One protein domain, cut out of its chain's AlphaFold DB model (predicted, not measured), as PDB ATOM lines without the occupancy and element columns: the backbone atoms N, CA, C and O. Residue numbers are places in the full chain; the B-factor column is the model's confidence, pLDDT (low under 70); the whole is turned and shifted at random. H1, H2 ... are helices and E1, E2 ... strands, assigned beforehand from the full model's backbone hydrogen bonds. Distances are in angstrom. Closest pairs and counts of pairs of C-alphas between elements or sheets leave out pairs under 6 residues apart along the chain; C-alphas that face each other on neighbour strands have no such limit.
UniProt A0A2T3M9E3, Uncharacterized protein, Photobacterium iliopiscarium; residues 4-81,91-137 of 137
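Overview. This is residues 4 to 81 and 91 to 137 of the 137 residues of an uncharacterized protein of Photobacterium iliopiscarium (UniProt A0A2T3M9E3). A long antiparallel ribbon of E1 and E3, with short E2 beside one end of E1, has H1 slantwise over one face; past the ribbon's other end H2 forms an arm whose residues 121 to 135 stick out. The printed part has 125 residues with two named helices and three named strands, in order H1 E1 E2 E3 H2; the sheet runs E2 E1 E3, and the class is mixed. It is extended, with radius of gyration of the C-alphas 23.4 A and spans of 85 by 36 by 24 A.

Arrangement. E1, residues 51 to 63, and E3, residues 95 to 105, are antiparallel at 155 degrees; N 54 and O 102, 2.9 A apart, are within hydrogen-bond range. E2, residues 73 to 76, forms a hairpin with E1; N 61 and O 75 are 2.8 A apart. H1, residues 4 to 26, is on the sheet in two layers, a helix on one face, at a height of 11.1 A, over E3 at 35 degrees on the local plane. H2, residues 110 to 135, is apart from H1. Each O i to N i+4 pair is within range in H2, 17 of 19 in H1.

Along the chain. H1 spans 33.3 A from C-alpha 4 at (120.056, 152.507, 136.790), E1 35.0 A, E2 10.1 A, E3 31.1 A, and H2 37.8 A to C-alpha 135 at (134.892, 169.464, 82.258).

Size, cuts and confidence. Residues 82 to 90 are not printed, a 17.8 A gap between C-alphas 81 and 91. H1 to E1 is a long link. Residues 62 to 73 are among those with pLDDT under 70.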
ATOM      1  N   LYS A   4     118.958 151.814 137.488       91.31
ATOM      2  CA  LYS A   4     120.056 152.507 136.790       91.31
ATOM      3  C   LYS A   4     121.337 151.669 136.819       91.31
ATOM      4  O   LYS A   4     121.960 151.515 135.777       91.31
ATOM      5  N   ASP A   5     121.671 151.077 137.969       92.06
ATOM      6  CA  ASP A   5     122.888 150.276 138.136       92.06
ATOM      7  C   ASP A   5     122.808 149.009 137.274       92.06
ATOM      8  O   ASP A   5     123.801 148.574 136.698       92.06
ATOM      9  N   PHE A   6     121.610 148.429 137.155       92.88
ATOM     10  CA  PHE A   6     121.371 147.277 136.288       92.88
ATOM     11  C   PHE A   6     121.604 147.599 134.813       92.88
ATOM     12  O   PHE A   6     122.275 146.836 134.115       92.88
ATOM     13  N   ILE A   7     121.047 148.714 134.333       93.88
ATOM     14  CA  ILE A   7     121.206 149.145 132.940       93.88
ATOM     15  C   ILE A   7     122.681 149.427 132.651       93.88
ATOM     16  O   ILE A   7     123.201 148.909 131.667       93.88
ATOM     17  N   ASP A   8     123.346 150.188 133.522       96.06
ATOM     18  CA  ASP A   8     124.759 150.556 133.395       96.06
ATOM     19  C   ASP A   8     125.660 149.319 133.266       96.06
ATOM     20  O   ASP A   8     126.308 149.122 132.239       96.06
ATOM     21  N   GLN A   9     125.593 148.400 134.236       95.75
ATOM     22  CA  GLN A   9     126.420 147.189 134.228       95.75
ATOM     23  C   GLN A   9     126.100 146.254 133.059       95.75
ATOM     24  O   GLN A   9     126.996 145.604 132.525       95.75
ATOM     25  N   THR A  10     124.834 146.171 132.642       95.88
ATOM     26  CA  THR A  10     124.452 145.334 131.496       95.88
ATOM     27  C   THR A  10     125.048 145.883 130.201       95.88
ATOM     28  O   THR A  10     125.607 145.122 129.411       95.88
ATOM     29  N   LEU A  11     124.937 147.194 129.967       97.06
ATOM     30  CA  LEU A  11     125.475 147.823 128.761       97.06
ATOM     31  C   LEU A  11     127.009 147.776 128.738       97.06
ATOM     32  O   LEU A  11     127.578 147.520 127.675       97.06
ATOM     33  N   ASP A  12     127.661 147.948 129.888       97.38
ATOM     34  CA  ASP A  12     129.113 147.800 130.041       97.38
ATOM     35  C   ASP A  12     129.574 146.377 129.690       97.38
ATOM     36  O   ASP A  12     130.405 146.190 128.803       97.38
ATOM     37  N   GLN A  13     128.942 145.349 130.268       96.81
ATOM     38  CA  GLN A  13     129.282 143.948 129.985       96.81
ATOM     39  C   GLN A  13     129.070 143.558 128.518       96.81
ATOM     40  O   GLN A  13     129.883 142.821 127.953       96.81
ATOM     41  N   ILE A  14     127.995 144.037 127.882       96.81
ATOM     42  CA  ILE A  14     127.764 143.817 126.444       96.81
ATOM     43  C   ILE A  14     128.886 144.474 125.629       96.81
ATOM     44  O   ILE A  14     129.446 143.843 124.731       96.81
ATOM     45  N   THR A  15     129.216 145.726 125.946       97.25
ATOM     46  CA  THR A  15     130.247 146.516 125.257       97.25
ATOM     47  C   THR A  15     131.617 145.850 125.366       97.25
ATOM     48  O   THR A  15     132.267 145.615 124.345       97.25
ATOM     49  N   GLU A  16     132.017 145.469 126.578       98.06
ATOM     50  CA  GLU A  16     133.279 144.780 126.850       98.06
ATOM     51  C   GLU A  16     133.331 143.410 126.162       98.06
ATOM     52  O   GLU A  16     134.317 143.059 125.512       98.06
ATOM     53  N   GLY A  17     132.238 142.643 126.222       97.75
ATOM     54  CA  GLY A  17     132.146 141.345 125.557       97.75
ATOM     55  C   GLY A  17     132.354 141.440 124.044       97.75
ATOM     56  O   GLY A  17     133.077 140.626 123.463       97.75
ATOM     57  N   VAL A  18     131.766 142.455 123.405       97.25
ATOM     58  CA  VAL A  18     131.951 142.738 121.974       97.25
ATOM     59  C   VAL A  18     133.396 143.128 121.677       97.25
ATOM     60  O   VAL A  18     133.994 142.563 120.761       97.25
ATOM     61  N   PHE A  19     133.973 144.030 122.472       96.75
ATOM     62  CA  PHE A  19     135.356 144.477 122.315       96.75
ATOM     63  C   PHE A  19     136.354 143.311 122.403       96.75
ATOM     64  O   PHE A  19     137.148 143.090 121.489       96.75
ATOM     65  N   VAL A  20     136.259 142.479 123.443       97.69
ATOM     66  CA  VAL A  20     137.134 141.307 123.618       97.69
ATOM     67  C   VAL A  20     136.933 140.271 122.505       97.69
ATOM     68  O   VAL A  20     137.882 139.598 122.083       97.69
ATOM     69  N   ALA A  21     135.704 140.105 122.008       98.00
ATOM     70  CA  ALA A  21     135.415 139.163 120.930       98.00
ATOM     71  C   ALA A  21     136.073 139.564 119.600       98.00
ATOM     72  O   ALA A  21     136.467 138.674 118.840       98.00
ATOM     73  N   GLN A  22     136.247 140.863 119.334       97.50
ATOM     74  CA  GLN A  22     136.883 141.353 118.106       97.50
ATOM     75  C   GLN A  22     138.275 140.762 117.908       97.50
ATOM     76  O   GLN A  22     138.568 140.245 116.834       97.50
ATOM     77  N   GLU A  23     139.120 140.764 118.941       95.62
ATOM     78  CA  GLU A  23     140.471 140.196 118.844       95.62
ATOM     79  C   GLU A  23     140.451 138.708 118.490       95.62
ATOM     80  O   GLU A  23     141.136 138.264 117.565       95.62
ATOM     81  N   LYS A  24     139.623 137.934 119.196       97.12
ATOM     82  CA  LYS A  24     139.553 136.475 119.047       97.12
ATOM     83  C   LYS A  24     139.009 136.057 117.685       97.12
ATOM     84  O   LYS A  24     139.477 135.074 117.110       97.12
ATOM     85  N   VAL A  25     138.004 136.771 117.187       98.06
ATOM     86  CA  VAL A  25     137.373 136.479 115.896       98.06
ATOM     87  C   VAL A  25     138.260 136.948 114.742       98.06
ATOM     88  O   VAL A  25     138.416 136.210 113.769       98.06
ATOM     89  N   ARG A  26     138.943 138.089 114.888       96.00
ATOM     90  CA  ARG A  26     139.926 138.586 113.916       96.00
ATOM     91  C   ARG A  26     141.102 137.640 113.730       96.00
ATOM     92  O   ARG A  26     141.492 137.375 112.598       96.00
ATOM     93  N   ALA A  27     141.594 137.030 114.808       96.25
ATOM     94  CA  ALA A  27     142.618 135.983 114.728       96.25
ATOM     95  C   ALA A  27     142.181 134.753 113.899       96.25
ATOM     96  O   ALA A  27     143.015 133.934 113.523       96.25
ATOM     97  N   ARG A  28     140.880 134.614 113.613       97.44
ATOM     98  CA  ARG A  28     140.282 133.545 112.800       97.44
ATOM     99  C   ARG A  28     139.745 134.051 111.454       97.44
ATOM    100  O   ARG A  28     139.038 133.314 110.776       97.44
ATOM    101  N   GLY A  29     140.071 135.288 111.075       95.62
ATOM    102  CA  GLY A  29     139.696 135.898 109.796       95.62
ATOM    103  C   GLY A  29     138.294 136.514 109.743       95.62
ATOM    104  O   GLY A  29     137.841 136.859 108.656       95.62
ATOM    105  N   GLY A  30     137.592 136.641 110.873       96.56
ATOM    106  CA  GLY A  30     136.280 137.293 110.933       96.56
ATOM    107  C   GLY A  30     136.323 138.694 111.548       96.56
ATOM    108  O   GLY A  30     137.329 139.099 112.124       96.56
ATOM    109  N   PHE A  31     135.186 139.390 111.522       96.56
ATOM    110  CA  PHE A  31     134.999 140.686 112.178       96.56
ATOM    111  C   PHE A  31     133.774 140.659 113.093       96.56
ATOM    112  O   PHE A  31     132.735 140.106 112.729       96.56
ATOM    113  N   VAL A  32     133.882 141.274 114.270       96.69
ATOM    114  CA  VAL A  32     132.753 141.478 115.191       96.69
ATOM    115  C   VAL A  32     132.393 142.955 115.186       96.69
ATOM    116  O   VAL A  32     133.257 143.795 115.416       96.69
ATOM    117  N   ASN A  33     131.115 143.256 114.944       94.81
ATOM    118  CA  ASN A  33     130.615 144.621 114.760       94.81
ATOM    119  C   ASN A  33     131.492 145.443 113.784       94.81
ATOM    120  O   ASN A  33     132.116 146.429 114.187       94.81
ATOM    121  N   PRO A  34     131.614 144.995 112.518       94.81
ATOM    122  CA  PRO A  34     132.412 145.702 111.528       94.81
ATOM    123  C   PRO A  34     131.822 147.079 111.210       94.81
ATOM    124  O   PRO A  34     130.615 147.304 111.327       94.81
ATOM    125  N   ALA A  35     132.685 147.975 110.743       93.56
ATOM    126  CA  ALA A  35     132.297 149.241 110.158       93.56
ATOM    127  C   ALA A  35     131.441 149.017 108.917       93.56
ATOM    128  O   ALA A  35     131.799 148.230 108.037       93.56
ATOM    129  N   LEU A  36     130.327 149.735 108.828       88.81
ATOM    130  CA  LEU A  36     129.464 149.705 107.657       88.81
ATOM    131  C   LEU A  36     129.187 151.122 107.181       88.81
ATOM    132  O   LEU A  36     128.945 152.031 107.972       88.81
ATOM    133  N   ARG A  37     129.180 151.284 105.859       82.25
ATOM    134  CA  ARG A  37     128.636 152.484 105.242       82.25
ATOM    135  C   ARG A  37     127.127 152.495 105.437       82.25
ATOM    136  O   ARG A  37     126.479 151.457 105.286       82.25
ATOM    137  N   ASP A  38     126.584 153.675 105.713       77.56
ATOM    138  CA  ASP A  38     125.140 153.860 105.778       77.56
ATOM    139  C   ASP A  38     124.488 153.395 104.465       77.56
ATOM    140  O   ASP A  38     124.984 153.657 103.359       77.56
ATOM    141  N   SER A  39     123.410 152.629 104.589       74.50
ATOM    142  CA  SER A  39     122.713 152.028 103.452       74.50
ATOM    143  C   SER A  39     121.222 151.928 103.739       74.50
ATOM    144  O   SER A  39     120.793 151.987 104.887       74.50
ATOM    145  N   ALA A  40     120.411 151.707 102.702       68.50
ATOM    146  CA  ALA A  40     118.958 151.605 102.857       68.50
ATOM    147  C   ALA A  40     118.509 150.521 103.862       68.50
ATOM    148  O   ALA A  40     117.404 150.602 104.388       68.50
ATOM    149  N   SER A  41     119.348 149.513 104.128       72.69
ATOM    150  CA  SER A  41     119.049 148.399 105.035       72.69
ATOM    151  C   SER A  41     119.790 148.445 106.373       72.69
ATOM    152  O   SER A  41     119.523 147.601 107.226       72.69
ATOM    153  N   VAL A  42     120.726 149.376 106.573       73.06
ATOM    154  CA  VAL A  42     121.538 149.461 107.796       73.06
ATOM    155  C   VAL A  42     121.712 150.918 108.176       73.06
ATOM    156  O   VAL A  42     122.385 151.651 107.460       73.06
ATOM    157  N   GLN A  43     121.159 151.293 109.331       73.06
ATOM    158  CA  GLN A  43     121.379 152.607 109.916       73.06
ATOM    159  C   GLN A  43     122.749 152.628 110.599       73.06
ATOM    160  O   GLN A  43     122.944 152.022 111.662       73.06
ATOM    161  N   ALA A  44     123.696 153.315 109.968       78.06
ATOM    162  CA  ALA A  44     125.011 153.572 110.536       78.06
ATOM    163  C   ALA A  44     125.155 155.055 110.894       78.06
ATOM    164  O   ALA A  44     124.671 155.941 110.194       78.06
ATOM    165  N   MET A  45     125.845 155.348 111.993       80.62
ATOM    166  CA  MET A  45     126.334 156.696 112.261       80.62
ATOM    167  C   MET A  45     127.334 157.097 111.170       80.62
ATOM    168  O   MET A  45     128.003 156.244 110.591       80.62
ATOM    169  N   HIS A  46     127.520 158.402 110.949       72.06
ATOM    170  CA  HIS A  46     128.493 158.913 109.970       72.06
ATOM    171  C   HIS A  46     129.934 158.403 110.186       72.06
ATOM    172  O   HIS A  46     130.739 158.444 109.268       72.06
ATOM    173  N   CYS A  47     130.258 157.896 111.378       78.25
ATOM    174  CA  CYS A  47     131.535 157.268 111.719       78.25
ATOM    175  C   CYS A  47     131.574 155.740 111.487       78.25
ATOM    176  O   CYS A  47     132.392 155.052 112.096       78.25
ATOM    177  N   GLY A  48     130.655 155.185 110.693       85.25
ATOM    178  CA  GLY A  48     130.599 153.761 110.340       85.25
ATOM    179  C   GLY A  48     130.022 152.836 111.418       85.25
ATOM    180  O   GLY A  48     129.917 151.630 111.194       85.25
ATOM    181  N   HIS A  49     129.643 153.369 112.585       90.38
ATOM    182  CA  HIS A  49     129.081 152.580 113.682       90.38
ATOM    183  C   HIS A  49     127.641 152.178 113.385       90.38
ATOM    184  O   HIS A  49     126.786 153.038 113.193       90.38
ATOM    185  N   THR A  50     127.346 150.881 113.429       86.94
ATOM    186  CA  THR A  50     125.958 150.410 113.367       86.94
ATOM    187  C   THR A  50     125.251 150.643 114.698       86.94
ATOM    188  O   THR A  50     125.836 150.448 115.767       86.94
ATOM    189  N   ILE A  51     123.988 151.069 114.642       88.62
ATOM    190  CA  ILE A  51     123.159 151.235 115.838       88.62
ATOM    191  C   ILE A  51     122.330 149.968 116.032       88.62
ATOM    192  O   ILE A  51     121.528 149.595 115.177       88.62
ATOM    193  N   GLN A  52     122.497 149.316 117.179       88.31
ATOM    194  CA  GLN A  52     121.738 148.128 117.565       88.31
ATOM    195  C   GLN A  52     120.777 148.468 118.703       88.31
ATOM    196  O   GLN A  52     121.060 149.316 119.540       88.31
ATOM    197  N   SER A  53     119.614 147.820 118.748       91.50
ATOM    198  CA  SER A  53     118.650 148.024 119.839       91.50
ATOM    199  C   SER A  53     118.803 146.946 120.905       91.50
ATOM    200  O   SER A  53     118.427 145.796 120.673       91.50
ATOM    201  N   VAL A  54     119.267 147.323 122.094       94.69
ATOM    202  CA  VAL A  54     119.247 146.443 123.269       94.69
ATOM    203  C   VAL A  54     117.853 146.504 123.885       94.69
ATOM    204  O   VAL A  54     117.393 147.569 124.296       94.69
ATOM    205  N   SER A  55     117.149 145.371 123.903       95.00
ATOM    206  CA  SER A  55     115.800 145.280 124.471       95.00
ATOM    207  C   SER A  55     115.877 144.838 125.926       95.00
ATOM    208  O   SER A  55     116.393 143.764 126.220       95.00
ATOM    209  N   PHE A  56     115.335 145.659 126.820       93.31
ATOM    210  CA  PHE A  56     115.237 145.384 128.244       93.31
ATOM    211  C   PHE A  56     113.813 144.979 128.596       93.31
ATOM    212  O   PHE A  56     112.846 145.639 128.213       93.31
ATOM    213  N   ASP A  57     113.701 143.905 129.366       90.44
ATOM    214  CA  ASP A  57     112.460 143.434 129.958       90.44
ATOM    215  C   ASP A  57     112.730 143.163 131.440       90.44
ATOM    216  O   ASP A  57     113.380 142.177 131.791       90.44
ATOM    217  N   VAL A  58     112.331 144.105 132.298       88.19
ATOM    218  CA  VAL A  58     112.788 144.172 133.690       88.19
ATOM    219  C   VAL A  58     111.602 144.178 134.643       88.19
ATOM    220  O   VAL A  58     110.705 145.018 134.550       88.19
ATOM    221  N   ALA A  59     111.626 143.263 135.608       86.12
ATOM    222  CA  ALA A  59     110.740 143.295 136.762       86.12
ATOM    223  C   ALA A  59     111.339 144.204 137.845       86.12
ATOM    224  O   ALA A  59     112.462 143.987 138.308       86.12
ATOM    225  N   ILE A  60     110.579 145.215 138.256       83.62
ATOM    226  CA  ILE A  60     110.932 146.158 139.312       83.62
ATOM    227  C   ILE A  60     110.003 145.978 140.511       83.62
ATOM    228  O   ILE A  60     108.801 145.749 140.375       83.62
ATOM    229  N   THR A  61     110.576 146.105 141.696       79.88
ATOM    230  CA  THR A  61     109.872 146.090 142.975       79.88
ATOM    231  C   THR A  61     110.033 147.447 143.639       79.88
ATOM    232  O   THR A  61     111.100 148.064 143.562       79.88
ATOM    233  N   VAL A  62     108.963 147.921 144.271       69.00
ATOM    234  CA  VAL A  62     109.005 149.110 145.121       69.00
ATOM    235  C   VAL A  62     109.357 148.652 146.530       69.00
ATOM    236  O   VAL A  62     108.639 147.832 147.102       69.00
ATOM    237  N   GLN A  63     110.467 149.147 147.072       63.69
ATOM    238  CA  GLN A  63     110.777 148.989 148.490       63.69
ATOM    239  C   GLN A  63     110.432 150.298 149.200       63.69
ATOM    240  O   GLN A  63     110.987 151.354 148.888       63.69
ATOM    241  N   GLU A  64     109.472 150.224 150.120       55.81
ATOM    242  CA  GLU A  64     109.172 151.303 151.055       55.81
ATOM    243  C   GLU A  64     110.108 151.166 152.259       55.81
ATOM    244  O   GLU A  64     109.931 150.286 153.102       55.81
ATOM    245  N   ASP A  65     111.127 152.023 152.335       54.62
ATOM    246  CA  ASP A  65     111.959 152.123 153.533       54.62
ATOM    247  C   ASP A  65     111.177 152.883 154.612       54.62
ATOM    248  O   ASP A  65     111.100 154.111 154.611       54.62
ATOM    249  N   SER A  66     110.607 152.153 155.572       49.97
ATOM    250  CA  SER A  66     109.773 152.694 156.661       49.97
ATOM    251  C   SER A  66     110.499 153.620 157.653       49.97
ATOM    252  O   SER A  66     109.899 154.064 158.630       49.97
ATOM    253  N   SER A  67     111.781 153.927 157.425       52.09
ATOM    254  CA  SER A  67     112.632 154.708 158.333       52.09
ATOM    255  C   SER A  67     113.144 156.035 157.766       52.09
ATOM    256  O   SER A  67     113.651 156.845 158.538       52.09
ATOM    257  N   ASN A  68     112.980 156.307 156.466       44.91
ATOM    258  CA  ASN A  68     113.455 157.545 155.849       44.91
ATOM    259  C   ASN A  68     112.355 158.202 155.013       44.91
ATOM    260  O   ASN A  68     111.812 157.620 154.083       44.91
ATOM    261  N   SER A  69     112.094 159.477 155.289       49.56
ATOM    262  CA  SER A  69     111.193 160.383 154.562       49.56
ATOM    263  C   SER A  69     111.647 160.716 153.127       49.56
ATOM    264  O   SER A  69     111.224 161.718 152.550       49.56
ATOM    265  N   ALA A  70     112.512 159.890 152.535       50.81
ATOM    266  CA  ALA A  70     113.218 160.143 151.288       50.81
ATOM    267  C   ALA A  70     112.886 159.079 150.229       50.81
ATOM    268  O   ALA A  70     113.759 158.324 149.824       50.81
ATOM    269  N   GLY A  71     111.633 159.074 149.762       57.84
ATOM    270  CA  GLY A  71     111.218 158.505 148.474       57.84
ATOM    271  C   GLY A  71     111.256 156.975 148.340       57.84
ATOM    272  O   GLY A  71     112.180 156.294 148.764       57.84
ATOM    273  N   ALA A  72     110.246 156.417 147.675       61.09
ATOM    274  CA  ALA A  72     110.233 155.002 147.320       61.09
ATOM    275  C   ALA A  72     111.361 154.684 146.313       61.09
ATOM    276  O   ALA A  72     111.469 155.343 145.275       61.09
ATOM    277  N   LYS A  73     112.197 153.675 146.596       68.00
ATOM    278  CA  LYS A  73     113.303 153.259 145.715       68.00
ATOM    279  C   LYS A  73     112.896 152.052 144.867       68.00
ATOM    280  O   LYS A  73     112.376 151.062 145.379       68.00
ATOM    281  N   LEU A  74     113.163 152.126 143.561       73.31
ATOM    282  CA  LEU A  74     112.936 151.021 142.626       73.31
ATOM    283  C   LEU A  74     114.129 150.062 142.629       73.31
ATOM    284  O   LEU A  74     115.263 150.478 142.388       73.31
ATOM    285  N   SER A  75     113.860 148.776 142.845       76.44
ATOM    286  CA  SER A  75     114.867 147.709 142.833       76.44
ATOM    287  C   SER A  75     114.534 146.643 141.794       76.44
ATOM    288  O   SER A  75     113.379 146.229 141.677       76.44
ATOM    289  N   VAL A  76     115.540 146.174 141.055       72.88
ATOM    290  CA  VAL A  76     115.370 145.101 140.062       72.88
ATOM    291  C   VAL A  76     115.265 143.753 140.770       72.88
ATOM    292  O   VAL A  76     116.119 143.404 141.590       72.88
ATOM    293  N   ALA A  77     114.230 142.980 140.439       69.75
ATOM    294  CA  ALA A  77     114.066 141.625 140.947       69.75
ATOM    295  C   ALA A  77     115.116 140.707 140.301       69.75
ATOM    296  O   ALA A  77     115.052 140.394 139.114       69.75
ATOM    297  N   SER A  78     116.112 140.287 141.080       58.69
ATOM    298  CA  SER A  78     117.147 139.365 140.608       58.69
ATOM    299  C   SER A  78     116.609 137.934 140.635       58.69
ATOM    300  O   SER A  78     116.637 137.278 141.672       58.69
ATOM    301  N   PHE A  79     116.114 137.431 139.504       50.47
ATOM    302  CA  PHE A  79     115.738 136.020 139.358       50.47
ATOM    303  C   PHE A  79     116.961 135.170 138.994       50.47
ATOM    304  O   PHE A  79     117.037 134.596 137.909       50.47
ATOM    305  N   PHE A  80     117.927 135.061 139.904       42.91
ATOM    306  CA  PHE A  80     118.879 133.956 139.833       42.91
ATOM    307  C   PHE A  80     118.153 132.704 140.326       42.91
ATOM    308  O   PHE A  80     118.014 132.491 141.527       42.91
ATOM    309  N   LYS A  81     117.663 131.871 139.401       40.31
ATOM    310  CA  LYS A  81     117.318 130.479 139.718       40.31
ATOM    311  C   LYS A  81     118.624 129.713 139.939       40.31
ATOM    312  O   LYS A  81     119.089 129.005 139.052       40.31
ATOM    313  N   MET A  91     106.898 138.877 150.454       42.28
ATOM    314  CA  MET A  91     106.917 140.315 150.314       42.28
ATOM    315  C   MET A  91     105.684 140.633 149.480       42.28
ATOM    316  O   MET A  91     105.591 140.212 148.328       42.28
ATOM    317  N   ASN A  92     104.749 141.395 150.049       44.91
ATOM    318  CA  ASN A  92     103.715 142.130 149.313       44.91
ATOM    319  C   ASN A  92     104.367 143.196 148.401       44.91
ATOM    320  O   ASN A  92     103.999 144.366 148.412       44.91
ATOM    321  N   SER A  93     105.410 142.830 147.653       52.38
ATOM    322  CA  SER A  93     106.077 143.702 146.709       52.38
ATOM    323  C   SER A  93     105.218 143.749 145.461       52.38
ATOM    324  O   SER A  93     105.135 142.769 144.714       52.38
ATOM    325  N   VAL A  94     104.593 144.901 145.225       57.19
ATOM    326  CA  VAL A  94     104.008 145.227 143.927       57.19
ATOM    327  C   VAL A  94     105.135 145.129 142.903       57.19
ATOM    328  O   VAL A  94     106.018 145.984 142.832       57.19
ATOM    329  N   THR A  95     105.143 144.026 142.160       65.44
ATOM    330  CA  THR A  95     106.120 143.788 141.102       65.44
ATOM    331  C   THR A  95     105.531 144.361 139.826       65.44
ATOM    332  O   THR A  95     104.541 143.849 139.309       65.44
ATOM    333  N   SER A  96     106.115 145.452 139.342       76.06
ATOM    334  CA  SER A  96     105.761 146.056 138.058       76.06
ATOM    335  C   SER A  96     106.783 145.634 137.010       76.06
ATOM    336  O   SER A  96     107.963 145.482 137.312       76.06
ATOM    337  N   LYS A  97     106.347 145.428 135.770       84.56
ATOM    338  CA  LYS A  97     107.230 145.078 134.652       84.56
ATOM    339  C   LYS A  97     107.377 146.280 133.731       84.56
ATOM    340  O   LYS A  97     106.380 146.892 133.360       84.56
ATOM    341  N   VAL A  98     108.611 146.598 133.358       87.00
ATOM    342  CA  VAL A  98     108.932 147.680 132.426       87.00
ATOM    343  C   VAL A  98     109.710 147.094 131.256       87.00
ATOM    344  O   VAL A  98     110.696 146.382 131.448       87.00
ATOM    345  N   SER A  99     109.267 147.405 130.041       92.75
ATOM    346  CA  SER A  99     109.935 146.996 128.809       92.75
ATOM    347  C   SER A  99     110.299 148.225 127.991       92.75
ATOM    348  O   SER A  99     109.452 149.082 127.737       92.75
ATOM    349  N   PHE A 100     111.558 148.324 127.586       93.31
ATOM    350  CA  PHE A 100     112.071 149.455 126.817       93.31
ATOM    351  C   PHE A 100     113.255 149.021 125.954       93.31
ATOM    352  O   PHE A 100     113.770 147.910 126.081       93.31
ATOM    353  N   LYS A 101     113.675 149.896 125.040       95.75
ATOM    354  CA  LYS A 101     114.826 149.665 124.168       95.75
ATOM    355  C   LYS A 101     115.827 150.792 124.322       95.75
ATOM    356  O   LYS A 101     115.434 151.954 124.380       95.75
ATOM    357  N   VAL A 102     117.103 150.433 124.334       95.25
ATOM    358  CA  VAL A 102     118.220 151.375 124.317       95.25
ATOM    359  C   VAL A 102     118.958 151.201 122.988       95.25
ATOM    360  O   VAL A 102     119.532 150.134 122.758       95.25
ATOM    361  N   PRO A 103     118.924 152.199 122.087       93.94
ATOM    362  CA  PRO A 103     119.812 152.232 120.932       93.94
ATOM    363  C   PRO A 103     121.260 152.361 121.409       93.94
ATOM    364  O   PRO A 103     121.585 153.271 122.168       93.94
ATOM    365  N   LEU A 104     122.120 151.453 120.965       93.12
ATOM    366  CA  LEU A 104     123.517 151.365 121.357       93.12
ATOM    367  C   LEU A 104     124.388 151.214 120.109       93.12
ATOM    368  O   LEU A 104     124.203 150.291 119.314       93.12
ATOM    369  N   ALA A 105     125.354 152.116 119.958       93.62
ATOM    370  CA  ALA A 105     126.462 151.944 119.034       93.62
ATOM    371  C   ALA A 105     127.584 151.205 119.772       93.62
ATOM    372  O   ALA A 105     128.146 151.721 120.737       93.62
ATOM    373  N   LEU A 106     127.869 149.977 119.347       94.94
ATOM    374  CA  LEU A 106     128.896 149.136 119.959       94.94
ATOM    375  C   LEU A 106     130.301 149.491 119.447       94.94
ATOM    376  O   LEU A 106     130.413 150.071 118.364       94.94
ATOM    377  N   PRO A 107     131.375 149.093 120.160       94.88
ATOM    378  CA  PRO A 107     132.744 149.270 119.694       94.88
ATOM    379  C   PRO A 107     132.922 148.679 118.299       94.88
ATOM    380  O   PRO A 107     132.545 147.534 118.047       94.88
ATOM    381  N   ILE A 108     133.482 149.464 117.388       95.00
ATOM    382  CA  ILE A 108     133.704 149.081 115.994       95.00
ATOM    383  C   ILE A 108     135.051 148.385 115.822       95.00
ATOM    384  O   ILE A 108     136.033 148.740 116.481       95.00
ATOM    385  N   ASP A 109     135.122 147.402 114.927       95.88
ATOM    386  CA  ASP A 109     136.406 146.786 114.608       95.88
ATOM    387  C   ASP A 109     137.288 147.774 113.828       95.88
ATOM    388  O   ASP A 109     136.933 148.214 112.732       95.88
ATOM    389  N   LYS A 110     138.454 148.113 114.391       93.19
ATOM    390  CA  LYS A 110     139.362 149.129 113.835       93.19
ATOM    391  C   LYS A 110     139.825 148.826 112.410       93.19
ATOM    392  O   LYS A 110     139.874 149.742 111.601       93.19
ATOM    393  N   LEU A 111     140.126 147.568 112.083       94.56
ATOM    394  CA  LEU A 111     140.610 147.230 110.740       94.56
ATOM    395  C   LEU A 111     139.504 147.395 109.699       94.56
ATOM    396  O   LEU A 111     139.753 147.921 108.618       94.56
ATOM    397  N   SER A 112     138.276 147.001 110.043       94.50
ATOM    398  CA  SER A 112     137.129 147.229 109.157       94.50
ATOM    399  C   SER A 112     136.825 148.722 108.973       94.50
ATOM    400  O   SER A 112     136.409 149.140 107.894       94.50
ATOM    401  N   LEU A 113     137.066 149.541 110.005       94.12
ATOM    402  CA  LEU A 113     136.912 150.992 109.925       94.12
ATOM    403  C   LEU A 113     137.954 151.612 108.993       94.12
ATOM    404  O   LEU A 113     137.596 152.412 108.131       94.12
ATOM    405  N   ASP A 114     139.218 151.212 109.123       94.88
ATOM    406  CA  ASP A 114     140.286 151.676 108.235       94.88
ATOM    407  C   ASP A 114     140.003 151.277 106.778       94.88
ATOM    408  O   ASP A 114     140.178 152.085 105.861       94.88
ATOM    409  N   GLU A 115     139.513 150.054 106.547       93.75
ATOM    410  CA  GLU A 115     139.092 149.594 105.219       93.75
ATOM    411  C   GLU A 115     137.967 150.467 104.643       93.75
ATOM    412  O   GLU A 115     138.051 150.899 103.489       93.75
ATOM    413  N   LEU A 116     136.951 150.786 105.453       92.81
ATOM    414  CA  LEU A 116     135.846 151.652 105.047       92.81
ATOM    415  C   LEU A 116     136.334 153.060 104.674       92.81
ATOM    416  O   LEU A 116     136.006 153.547 103.593       92.81
ATOM    417  N   ILE A 117     137.154 153.688 105.522       92.69
ATOM    418  CA  ILE A 117     137.690 155.040 105.287       92.69
ATOM    419  C   ILE A 117     138.521 155.079 104.000       92.69
ATOM    420  O   ILE A 117     138.376 155.990 103.180       92.69
ATOM    421  N   ASN A 118     139.381 154.081 103.792       94.12
ATOM    422  CA  ASN A 118     140.215 154.002 102.595       94.12
ATOM    423  C   ASN A 118     139.371 153.862 101.326       94.12
ATOM    424  O   ASN A 118     139.653 154.521 100.324       94.12
ATOM    425  N   LYS A 119     138.315 153.046 101.379       91.44
ATOM    426  CA  LYS A 119     137.381 152.879 100.267       91.44
ATOM    427  C   LYS A 119     136.628 154.172  99.954       91.44
ATOM    428  O   LYS A 119     136.550 154.564  98.794       91.44
ATOM    429  N   GLU A 120     136.130 154.874 100.969       90.50
ATOM    430  CA  GLU A 120     135.423 156.150 100.779       90.50
ATOM    431  C   GLU A 120     136.323 157.236 100.180       90.50
ATOM    432  O   GLU A 120     135.885 158.006  99.317       90.50
ATOM    433  N   LYS A 121     137.597 157.267 100.582       92.44
ATOM    434  CA  LYS A 121     138.590 158.160  99.983       92.44
ATOM    435  C   LYS A 121     138.812 157.837  98.505       92.44
ATOM    436  O   LYS A 121     138.720 158.734  97.674       92.44
ATOM    437  N   GLN A 122     139.030 156.564  98.169       92.62
ATOM    438  CA  GLN A 122     139.204 156.128  96.778       92.62
ATOM    439  C   GLN A 122     137.984 156.461  95.909       92.62
ATOM    440  O   GLN A 122     138.138 156.950  94.790       92.62
ATOM    441  N   ASP A 123     136.772 156.241  96.421       91.94
ATOM    442  CA  ASP A 123     135.533 156.571  95.712       91.94
ATOM    443  C   ASP A 123     135.401 158.081  95.463       91.94
ATOM    444  O   ASP A 123     134.898 158.499  94.416       91.94
ATOM    445  N   THR A 124     135.858 158.905  96.407       91.44
ATOM    446  CA  THR A 124     135.854 160.369  96.283       91.44
ATOM    447  C   THR A 124     136.872 160.840  95.249       91.44
ATOM    448  O   THR A 124     136.508 161.586  94.338       91.44
ATOM    449  N   ASP A 125     138.107 160.345  95.325       94.19
ATOM    450  CA  ASP A 125     139.179 160.674  94.380       94.19
ATOM    451  C   ASP A 125     138.785 160.276  92.945       94.19
ATOM    452  O   ASP A 125     138.964 161.041  91.994       94.19
ATOM    453  N   ASN A 126     138.159 159.104  92.782       93.62
ATOM    454  CA  ASN A 126     137.653 158.639  91.492       93.62
ATOM    455  C   ASN A 126     136.550 159.545  90.932       93.62
ATOM    456  O   ASN A 126     136.572 159.865  89.744       93.62
ATOM    457  N   LYS A 127     135.594 159.976  91.765       93.44
ATOM    458  CA  LYS A 127     134.535 160.905  91.338       93.44
ATOM    459  C   LYS A 127     135.101 162.254  90.914       93.44
ATOM    460  O   LYS A 127     134.656 162.784  89.899       93.44
ATOM    461  N   GLN A 128     136.080 162.778  91.654       92.75
ATOM    462  CA  GLN A 128     136.731 164.038  91.308       92.75
ATOM    463  C   GLN A 128     137.449 163.927  89.963       92.75
ATOM    464  O   GLN A 128     137.234 164.758  89.088       92.75
ATOM    465  N   ARG A 129     138.209 162.847  89.750       92.50
ATOM    466  CA  ARG A 129     138.893 162.604  88.477       92.50
ATOM    467  C   ARG A 129     137.924 162.538  87.295       92.50
ATOM    468  O   ARG A 129     138.174 163.169  86.276       92.50
ATOM    469  N   VAL A 130     136.808 161.822  87.436       93.19
ATOM    470  CA  VAL A 130     135.771 161.741  86.388       93.19
ATOM    471  C   VAL A 130     135.140 163.109  86.115       93.19
ATOM    472  O   VAL A 130     134.883 163.447  84.961       93.19
ATOM    473  N   PHE A 131     134.895 163.907  87.155       92.50
ATOM    474  CA  PHE A 131     134.366 165.264  87.010       92.50
ATOM    475  C   PHE A 131     135.353 166.194  86.290       92.50
ATOM    476  O   PHE A 131     134.954 166.940  85.397       92.50
ATOM    477  N   ASP A 132     136.638 166.128  86.634       93.06
ATOM    478  CA  ASP A 132     137.683 166.927  85.991       93.06
ATOM    479  C   ASP A 132     137.882 166.509  84.526       93.06
ATOM    480  O   ASP A 132     138.020 167.362  83.652       93.06
ATOM    481  N   GLU A 133     137.847 165.207  84.224       92.69
ATOM    482  CA  GLU A 133     137.885 164.687  82.848       92.69
ATOM    483  C   GLU A 133     136.678 165.178  82.029       92.69
ATOM    484  O   GLU A 133     136.847 165.573  80.878       92.69
ATOM    485  N   ALA A 134     135.476 165.222  82.615       90.12
ATOM    486  CA  ALA A 134     134.257 165.658  81.930       90.12
ATOM    487  C   ALA A 134     134.207 167.168  81.629       90.12
ATOM    488  O   ALA A 134     133.549 167.564  80.672       90.12
ATOM    489  N   ASN A 135     134.885 168.002  82.423       87.56
ATOM    490  CA  ASN A 135     134.892 169.464  82.258       87.56
ATOM    491  C   ASN A 135     136.095 170.001  81.463       87.56
ATOM    492  O   ASN A 135     136.186 171.206  81.236       87.56
ATOM    493  N   ASN A 136     137.029 169.132  81.066       80.06
ATOM    494  CA  ASN A 136     138.169 169.481  80.212       80.06
ATOM    495  C   ASN A 136     137.900 169.238  78.706       80.06
ATOM    496  O   ASN A 136     138.833 169.318  77.904       80.06
ATOM    497  N   TYR A 137     136.644 168.968  78.326       56.47
ATOM    498  CA  TYR A 137     136.133 168.898  76.947       56.47
ATOM    499  C   TYR A 137     135.067 169.971  76.710       56.47
ATOM    500  O   TYR A 137     134.975 170.440  75.553       56.47
TER     501      TYR A 137